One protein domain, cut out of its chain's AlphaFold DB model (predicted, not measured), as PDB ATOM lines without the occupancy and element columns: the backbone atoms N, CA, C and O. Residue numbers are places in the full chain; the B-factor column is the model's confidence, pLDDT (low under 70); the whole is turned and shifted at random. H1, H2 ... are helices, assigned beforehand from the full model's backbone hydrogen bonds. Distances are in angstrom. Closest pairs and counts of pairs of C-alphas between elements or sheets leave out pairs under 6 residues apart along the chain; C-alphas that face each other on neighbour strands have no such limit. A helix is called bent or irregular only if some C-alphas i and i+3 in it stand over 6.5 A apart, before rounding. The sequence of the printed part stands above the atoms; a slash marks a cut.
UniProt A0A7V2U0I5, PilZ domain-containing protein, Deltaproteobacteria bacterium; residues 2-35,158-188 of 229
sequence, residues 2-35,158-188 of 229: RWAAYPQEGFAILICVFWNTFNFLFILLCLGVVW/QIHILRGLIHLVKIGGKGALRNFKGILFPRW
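Overview. This is residues 2 to 35 and 158 to 188 of the 229 residues of the protein "PilZ domain-containing protein" of Deltaproteobacteria bacterium (UniProt A0A7V2U0I5). Two long helices make a flat T: H2 is the stem, and H3 crosses it near its last residues as the bar. Short H1 sits by the other end of H2. The printed part has 65 residues with three named helices, H1, H2 and H3 in chain order, and no named strand, an all helix class. It is only just extended, close to loose, with a radius of gyration of the C-alphas of 16.3 A and spans of 49 by 39 by 13 A.

Arrangement. H2, residues 7 to 34, has a kink of 39 degrees near residue 14 and is irregular: C-alphas 8 and 11 are 7.9 A apart. With residues 25 to 33 alone it touches residues 168 to 179 of H3, residues 161 to 184; the closest C-alphas, of Gly 32 and Gly 175, are 3.8 A apart. Their lines are only just about perpendicular, at 71 degrees. H1, residues 2 to 5, touches residues 9 to 13 of H2, closest at the C-alphas of Trp 3 and Gly 10, 6.6 A. H1 and H3 are apart. Every O i to N i+4 pair is within hydrogen-bond range in H3, 22 of 24 in H2; H1 is too short for one.

Along the chain. H2 runs 39.2 A from C-alpha 7 at (167.742, 162.629, 185.795); H3 runs 34.3 A to C-alpha 184 at (151.108, 166.193, 151.119); H1 spans 5.1 A.

Size, cuts and confidence. The C-alphas of Gln 8 and Arg 187, the farthest apart, are 50.2 A apart. Residues 36 to 157 are not printed; C-alphas 35 and 158 are 26.3 A apart across the cut. The link from H1 to H2 is tight. The pLDDT is under 70 at residues 35, 158 and 186 to 188.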
ATOM      1  N   ARG A   2     160.683 164.481 179.806       77.56
ATOM      2  CA  ARG A   2     161.006 163.621 180.973       77.56
ATOM      3  C   ARG A   2     162.503 163.487 181.303       77.56
ATOM      4  O   ARG A   2     162.853 163.560 182.469       77.56
ATOM      5  N   TRP A   3     163.372 163.384 180.291       76.62
ATOM      6  CA  TRP A   3     164.835 163.316 180.470       76.62
ATOM      7  C   TRP A   3     165.426 164.522 181.219       76.62
ATOM      8  O   TRP A   3     166.360 164.369 181.991       76.62
ATOM      9  N   ALA A   4     164.873 165.719 181.004       82.31
ATOM     10  CA  ALA A   4     165.345 166.939 181.657       82.31
ATOM     11  C   ALA A   4     164.745 167.136 183.062       82.31
ATOM     12  O   ALA A   4     165.306 167.875 183.858       82.31
ATOM     13  N   ALA A   5     163.608 166.493 183.354       85.31
ATOM     14  CA  ALA A   5     162.873 166.661 184.608       85.31
ATOM     15  C   ALA A   5     163.254 165.629 185.688       85.31
ATOM     16  O   ALA A   5     163.174 165.944 186.870       85.31
ATOM     17  N   TYR A   6     163.673 164.417 185.299       85.44
ATOM     18  CA  TYR A   6     163.958 163.312 186.228       85.44
ATOM     19  C   TYR A   6     165.272 162.594 185.870       85.44
ATOM     20  O   TYR A   6     165.245 161.487 185.325       85.44
ATOM     21  N   PRO A   7     166.440 163.203 186.146       80.81
ATOM     22  CA  PRO A   7     167.742 162.629 185.795       80.81
ATOM     23  C   PRO A   7     168.035 161.293 186.505       80.81
ATOM     24  O   PRO A   7     168.691 160.426 185.930       80.81
ATOM     25  N   GLN A   8     167.494 161.080 187.709       88.12
ATOM     26  CA  GLN A   8     167.613 159.829 188.468       88.12
ATOM     27  C   GLN A   8     166.935 158.620 187.793       88.12
ATOM     28  O   GLN A   8     167.334 157.484 188.026       88.12
ATOM     29  N   GLU A   9     165.955 158.845 186.911       89.75
ATOM     30  CA  GLU A   9     165.284 157.787 186.137       89.75
ATOM     31  C   GLU A   9     165.975 157.516 184.787       89.75
ATOM     32  O   GLU A   9     165.447 156.780 183.949       89.75
ATOM     33  N   GLY A  10     167.154 158.103 184.544       85.69
ATOM     34  CA  GLY A  10     167.813 158.117 183.237       85.69
ATOM     35  C   GLY A  10     167.956 156.741 182.580       85.69
ATOM     36  O   GLY A  10     167.706 156.613 181.383       85.69
ATOM     37  N   PHE A  11     168.271 155.691 183.348       88.62
ATOM     38  CA  PHE A  11     168.398 154.327 182.820       88.62
ATOM     39  C   PHE A  11     167.063 153.753 182.319       88.62
ATOM     40  O   PHE A  11     166.990 153.218 181.212       88.62
ATOM     41  N   ALA A  12     165.984 153.921 183.090       89.44
ATOM     42  CA  ALA A  12     164.647 153.491 182.685       89.44
ATOM     43  C   ALA A  12     164.159 154.283 181.462       89.44
ATOM     44  O   ALA A  12     163.646 153.703 180.504       89.44
ATOM     45  N   ILE A  13     164.397 155.601 181.447       91.06
ATOM     46  CA  ILE A  13     164.065 156.456 180.302       91.06
ATOM     47  C   ILE A  13     164.835 156.003 179.055       91.06
ATOM     48  O   ILE A  13     164.243 155.936 177.980       91.06
ATOM     49  N   LEU A  14     166.117 155.651 179.183       91.12
ATOM     50  CA  LEU A  14     166.937 155.172 178.070       91.12
ATOM     51  C   LEU A  14     166.369 153.884 177.458       91.12
ATOM     52  O   LEU A  14     166.213 153.808 176.239       91.12
ATOM     53  N   ILE A  15     165.990 152.910 178.291       93.00
ATOM     54  CA  ILE A  15     165.359 151.662 177.836       93.00
ATOM     55  C   ILE A  15     164.024 151.952 177.135       93.00
ATOM     56  O   ILE A  15     163.774 151.437 176.043       93.00
ATOM     57  N   CYS A  16     163.175 152.808 177.712       92.69
ATOM     58  CA  CYS A  16     161.899 153.183 177.100       92.69
ATOM     59  C   CYS A  16     162.085 153.908 175.761       92.69
ATOM     60  O   CYS A  16     161.380 153.610 174.798       92.69
ATOM     61  N   VAL A  17     163.032 154.845 175.672       91.88
ATOM     62  CA  VAL A  17     163.344 155.566 174.429       91.88
ATOM     63  C   VAL A  17     163.881 154.607 173.375       91.88
ATOM     64  O   VAL A  17     163.471 154.708 172.218       91.88
ATOM     65  N   PHE A  18     164.737 153.659 173.757       93.25
ATOM     66  CA  PHE A  18     165.243 152.634 172.851       93.25
ATOM     67  C   PHE A  18     164.098 151.811 172.248       93.25
ATOM     68  O   PHE A  18     163.957 151.763 171.025       93.25
ATOM     69  N   TRP A  19     163.219 151.251 173.085       95.31
ATOM     70  CA  TRP A  19     162.074 150.460 172.622       95.31
ATOM     71  C   TRP A  19     161.071 151.274 171.808       95.31
ATOM     72  O   TRP A  19     160.587 150.810 170.775       95.31
ATOM     73  N   ASN A  20     160.779 152.504 172.222       93.81
ATOM     74  CA  ASN A  20     159.861 153.364 171.486       93.81
ATOM     75  C   ASN A  20     160.435 153.756 170.115       93.81
ATOM     76  O   ASN A  20     159.720 153.749 169.117       93.81
ATOM     77  N   THR A  21     161.740 154.033 170.045       90.38
ATOM     78  CA  THR A  21     162.434 154.314 168.782       90.38
ATOM     79  C   THR A  21     162.421 153.090 167.875       90.38
ATOM     80  O   THR A  21     162.126 153.214 166.689       90.38
ATOM     81  N   PHE A  22     162.678 151.901 168.425       90.38
ATOM     82  CA  PHE A  22     162.589 150.643 167.690       90.38
ATOM     83  C   PHE A  22     161.189 150.443 167.092       90.38
ATOM     84  O   PHE A  22     161.058 150.274 165.881       90.38
ATOM     85  N   ASN A  23     160.135 150.570 167.902       92.88
ATOM     86  CA  ASN A  23     158.751 150.430 167.441       92.88
ATOM     87  C   ASN A  23     158.388 151.472 166.376       92.88
ATOM     88  O   ASN A  23     157.791 151.143 165.349       92.88
ATOM     89  N   PHE A  24     158.797 152.724 166.577       89.81
ATOM     90  CA  PHE A  24     158.577 153.791 165.609       89.81
ATOM     91  C   PHE A  24     159.272 153.510 164.266       89.81
ATOM     92  O   PHE A  24     158.668 153.696 163.207       89.81
ATOM     93  N   LEU A  25     160.507 153.000 164.288       87.94
ATOM     94  CA  LEU A  25     161.224 152.588 163.078       87.94
ATOM     95  C   LEU A  25     160.498 151.461 162.333       87.94
ATOM     96  O   LEU A  25     160.402 151.514 161.107       87.94
ATOM     97  N   PHE A  26     159.946 150.477 163.050       88.75
ATOM     98  CA  PHE A  26     159.143 149.411 162.443       88.75
ATOM     99  C   PHE A  26     157.874 149.949 161.782       88.75
ATOM    100  O   PHE A  26     157.578 149.578 160.648       88.75
ATOM    101  N   ILE A  27     157.166 150.877 162.430       89.12
ATOM    102  CA  ILE A  27     155.977 151.516 161.851       89.12
ATOM    103  C   ILE A  27     156.339 152.272 160.566       89.12
ATOM    104  O   ILE A  27     155.657 152.118 159.553       89.12
ATOM    105  N   LEU A  28     157.432 153.045 160.568       84.38
ATOM    106  CA  LEU A  28     157.909 153.743 159.368       84.38
ATOM    107  C   LEU A  28     158.261 152.775 158.233       84.38
ATOM    108  O   LEU A  28     157.997 153.059 157.063       84.38
ATOM    109  N   LEU A  29     158.849 151.630 158.567       86.56
ATOM    110  CA  LEU A  29     159.219 150.601 157.606       86.56
ATOM    111  C   LEU A  29     157.986 149.936 156.995       86.56
ATOM    112  O   LEU A  29     157.894 149.858 155.770       86.56
ATOM    113  N   CYS A  30     157.015 149.548 157.823       85.31
ATOM    114  CA  CYS A  30     155.725 149.029 157.372       85.31
ATOM    115  C   CYS A  30     155.012 150.044 156.474       85.31
ATOM    116  O   CYS A  30     154.576 149.697 155.378       85.31
ATOM    117  N   LEU A  31     154.978 151.319 156.875       83.50
ATOM    118  CA  LEU A  31     154.406 152.389 156.062       83.50
ATOM    119  C   LEU A  31     155.121 152.515 154.711       83.50
ATOM    120  O   LEU A  31     154.470 152.709 153.688       83.50
ATOM    121  N   GLY A  32     156.449 152.386 154.686       81.88
ATOM    122  CA  GLY A  32     157.241 152.411 153.460       81.88
ATOM    123  C   GLY A  32     156.928 151.265 152.495       81.88
ATOM    124  O   GLY A  32     156.908 151.497 151.285       81.88
ATOM    125  N   VAL A  33     156.656 150.065 153.018       77.19
ATOM    126  CA  VAL A  33     156.297 148.868 152.234       77.19
ATOM    127  C   VAL A  33     154.864 148.937 151.704       77.19
ATOM    128  O   VAL A  33     154.632 148.559 150.559       77.19
ATOM    129  N   VAL A  34     153.920 149.459 152.498       76.62
ATOM    130  CA  VAL A  34     152.485 149.534 152.151       76.62
ATOM    131  C   VAL A  34     152.211 150.355 150.888       76.62
ATOM    132  O   VAL A  34     151.193 150.149 150.233       76.62
ATOM    133  N   TRP A  35     153.110 151.257 150.483       68.56
ATOM    134  CA  TRP A  35     152.965 151.934 149.194       68.56
ATOM    135  C   TRP A  35     153.355 151.021 148.044       68.56
ATOM    136  O   TRP A  35     154.482 151.049 147.527       68.56
ATOM    137  N   GLN A 158     173.313 135.153 150.083       68.88
ATOM    138  CA  GLN A 158     173.155 135.303 151.536       68.88
ATOM    139  C   GLN A 158     173.604 136.707 151.970       68.88
ATOM    140  O   GLN A 158     174.773 137.078 151.867       68.88
ATOM    141  N   ILE A 159     172.659 137.515 152.448       73.44
ATOM    142  CA  ILE A 159     172.941 138.854 152.959       73.44
ATOM    143  C   ILE A 159     173.216 138.727 154.458       73.44
ATOM    144  O   ILE A 159     172.382 138.220 155.201       73.44
ATOM    145  N   HIS A 160     174.360 139.237 154.922       84.69
ATOM    146  CA  HIS A 160     174.645 139.346 156.356       84.69
ATOM    147  C   HIS A 160     173.533 140.113 157.092       84.69
ATOM    148  O   HIS A 160     173.088 141.160 156.617       84.69
ATOM    149  N   ILE A 161     173.141 139.646 158.282       86.50
ATOM    150  CA  ILE A 161     171.993 140.152 159.063       86.50
ATOM    151  C   ILE A 161     172.015 141.682 159.210       86.50
ATOM    152  O   ILE A 161     171.032 142.352 158.897       86.50
ATOM    153  N   LEU A 162     173.156 142.260 159.604       85.69
ATOM    154  CA  LEU A 162     173.282 143.709 159.792       85.69
ATOM    155  C   LEU A 162     173.141 144.485 158.473       85.69
ATOM    156  O   LEU A 162     172.514 145.544 158.423       85.69
ATOM    157  N   ARG A 163     173.677 143.936 157.375       86.44
ATOM    158  CA  ARG A 163     173.532 144.518 156.036       86.44
ATOM    159  C   ARG A 163     172.075 144.460 155.577       86.44
ATOM    160  O   ARG A 163     171.599 145.435 154.997       86.44
ATOM    161  N   GLY A 164     171.373 143.368 155.878       85.62
ATOM    162  CA  GLY A 164     169.936 143.216 155.650       85.62
ATOM    163  C   GLY A 164     169.119 144.247 156.427       85.62
ATOM    164  O   GLY A 164     168.298 144.940 155.832       85.62
ATOM    165  N   LEU A 165     169.414 144.434 157.719       85.69
ATOM    166  CA  LEU A 165     168.752 145.425 158.572       85.69
ATOM    167  C   LEU A 165     168.930 146.853 158.034       85.69
ATOM    168  O   LEU A 165     167.950 147.566 157.829       85.69
ATOM    169  N   ILE A 166     170.169 147.261 157.732       87.00
ATOM    170  CA  ILE A 166     170.456 148.590 157.164       87.00
ATOM    171  C   ILE A 166     169.745 148.768 155.817       87.00
ATOM    172  O   ILE A 166     169.231 149.848 155.517       87.00
ATOM    173  N   HIS A 167     169.713 147.724 154.986       85.12
ATOM    174  CA  HIS A 167     169.025 147.760 153.699       85.12
ATOM    175  C   HIS A 167     167.513 147.956 153.867       85.12
ATOM    176  O   HIS A 167     166.930 148.808 153.195       85.12
ATOM    177  N   LEU A 168     166.900 147.237 154.809       84.75
ATOM    178  CA  LEU A 168     165.473 147.315 155.100       84.75
ATOM    179  C   LEU A 168     165.083 148.697 155.644       84.75
ATOM    180  O   LEU A 168     164.127 149.296 155.155       84.75
ATOM    181  N   VAL A 169     165.876 149.259 156.564       85.88
ATOM    182  CA  VAL A 169     165.678 150.626 157.080       85.88
ATOM    183  C   VAL A 169     165.784 151.663 155.955       85.88
ATOM    184  O   VAL A 169     164.952 152.566 155.865       85.88
ATOM    185  N   LYS A 170     166.756 151.522 155.040       85.62
ATOM    186  CA  LYS A 170     166.901 152.421 153.879       85.62
ATOM    187  C   LYS A 170     165.702 152.350 152.931       85.62
ATOM    188  O   LYS A 170     165.241 153.393 152.464       85.62
ATOM    189  N   ILE A 171     165.206 151.148 152.632       84.00
ATOM    190  CA  ILE A 171     164.027 150.962 151.773       84.00
ATOM    191  C   ILE A 171     162.780 151.531 152.454       84.00
ATOM    192  O   ILE A 171     162.079 152.334 151.839       84.00
ATOM    193  N   GLY A 172     162.546 151.169 153.718       84.12
ATOM    194  CA  GLY A 172     161.411 151.630 154.514       84.12
ATOM    195  C   GLY A 172     161.363 153.153 154.624       84.12
ATOM    196  O   GLY A 172     160.365 153.765 154.256       84.12
ATOM    197  N   GLY A 173     162.477 153.786 155.010       85.06
ATOM    198  CA  GLY A 173     162.570 155.245 155.115       85.06
ATOM    199  C   GLY A 173     162.352 155.965 153.780       85.06
ATOM    200  O   GLY A 173     161.601 156.940 153.709       85.06
ATOM    201  N   LYS A 174     162.945 155.466 152.683       84.12
ATOM    202  CA  LYS A 174     162.725 156.028 151.336       84.12
ATOM    203  C   LYS A 174     161.268 155.874 150.886       84.12
ATOM    204  O   LYS A 174     160.731 156.791 150.260       84.12
ATOM    205  N   GLY A 175     160.644 154.737 151.194       83.00
ATOM    206  CA  GLY A 175     159.225 154.484 150.959       83.00
ATOM    207  C   GLY A 175     158.349 155.469 151.729       83.00
ATOM    208  O   GLY A 175     157.580 156.198 151.113       83.00
ATOM    209  N   ALA A 176     158.547 155.584 153.044       83.06
ATOM    210  CA  ALA A 176     157.786 156.482 153.908       83.06
ATOM    211  C   ALA A 176     157.870 157.944 153.441       83.06
ATOM    212  O   ALA A 176     156.842 158.599 153.293       83.06
ATOM    213  N   LEU A 177     159.066 158.449 153.105       82.62
ATOM    214  CA  LEU A 177     159.234 159.807 152.562       82.62
ATOM    215  C   LEU A 177     158.483 160.011 151.239       82.62
ATOM    216  O   LEU A 177     157.892 161.071 151.013       82.62
ATOM    217  N   ARG A 178     158.484 159.003 150.357       78.50
ATOM    218  CA  ARG A 178     157.697 159.043 149.117       78.50
ATOM    219  C   ARG A 178     156.197 159.108 149.419       78.50
ATOM    220  O   ARG A 178     155.498 159.854 148.737       78.50
ATOM    221  N   ASN A 179     155.737 158.406 150.452       77.00
ATOM    222  CA  ASN A 179     154.330 158.359 150.865       77.00
ATOM    223  C   ASN A 179     153.880 159.692 151.442       77.00
ATOM    224  O   ASN A 179     152.886 160.251 150.986       77.00
ATOM    225  N   PHE A 180     154.671 160.262 152.354       80.75
ATOM    226  CA  PHE A 180     154.430 161.606 152.873       80.75
ATOM    227  C   PHE A 180     154.363 162.635 151.744       80.75
ATOM    228  O   PHE A 180     153.447 163.451 151.718       80.75
ATOM    229  N   LYS A 181     155.265 162.566 150.754       76.94
ATOM    230  CA  LYS A 181     155.214 163.458 149.588       76.94
ATOM    231  C   LYS A 181     153.957 163.246 148.732       76.94
ATOM    232  O   LYS A 181     153.402 164.226 148.245       76.94
ATOM    233  N   GLY A 182     153.520 162.002 148.535       71.62
ATOM    234  CA  GLY A 182     152.301 161.680 147.786       71.62
ATOM    235  C   GLY A 182     151.031 162.213 148.455       71.62
ATOM    236  O   GLY A 182     150.178 162.777 147.775       71.62
ATOM    237  N   ILE A 183     150.950 162.103 149.786       77.12
ATOM    238  CA  ILE A 183     149.821 162.583 150.598       77.12
ATOM    239  C   ILE A 183     149.823 164.115 150.716       77.12
ATOM    240  O   ILE A 183     148.775 164.735 150.568       77.12
ATOM    241  N   LEU A 184     150.985 164.737 150.951       75.75
ATOM    242  CA  LEU A 184     151.108 166.193 151.119       75.75
ATOM    243  C   LEU A 184     151.013 166.961 149.794       75.75
ATOM    244  O   LEU A 184     150.593 168.115 149.776       75.75
ATOM    245  N   PHE A 185     151.383 166.336 148.674       72.81
ATOM    246  CA  PHE A 185     151.363 166.967 147.354       72.81
ATOM    247  C   PHE A 185     150.584 166.134 146.319       72.81
ATOM    248  O   PHE A 185     151.141 165.766 145.278       72.81
ATOM    249  N   PRO A 186     149.271 165.899 146.516       64.56
ATOM    250  CA  PRO A 186     148.467 165.039 145.640       64.56
ATOM    251  C   PRO A 186     148.366 165.578 144.202       64.56
ATOM    252  O   PRO A 186     148.175 164.828 143.244       64.56
ATOM    253  N   ARG A 187     148.557 166.892 144.005       58.62
ATOM    254  CA  ARG A 187     148.601 167.533 142.677       58.62
ATOM    255  C   ARG A 187     149.949 167.401 141.956       58.62
ATOM    256  O   ARG A 187     149.991 167.607 140.745       58.62
ATOM    257  N   TRP A 188     151.035 167.030 142.638       55.00
ATOM    258  CA  TRP A 188     152.375 166.959 142.037       55.00
ATOM    259  C   TRP A 188     152.499 165.833 140.999       55.00
ATOM    260  O   TRP A 188     153.154 166.004 139.971       55.00
TER     261      TRP A 188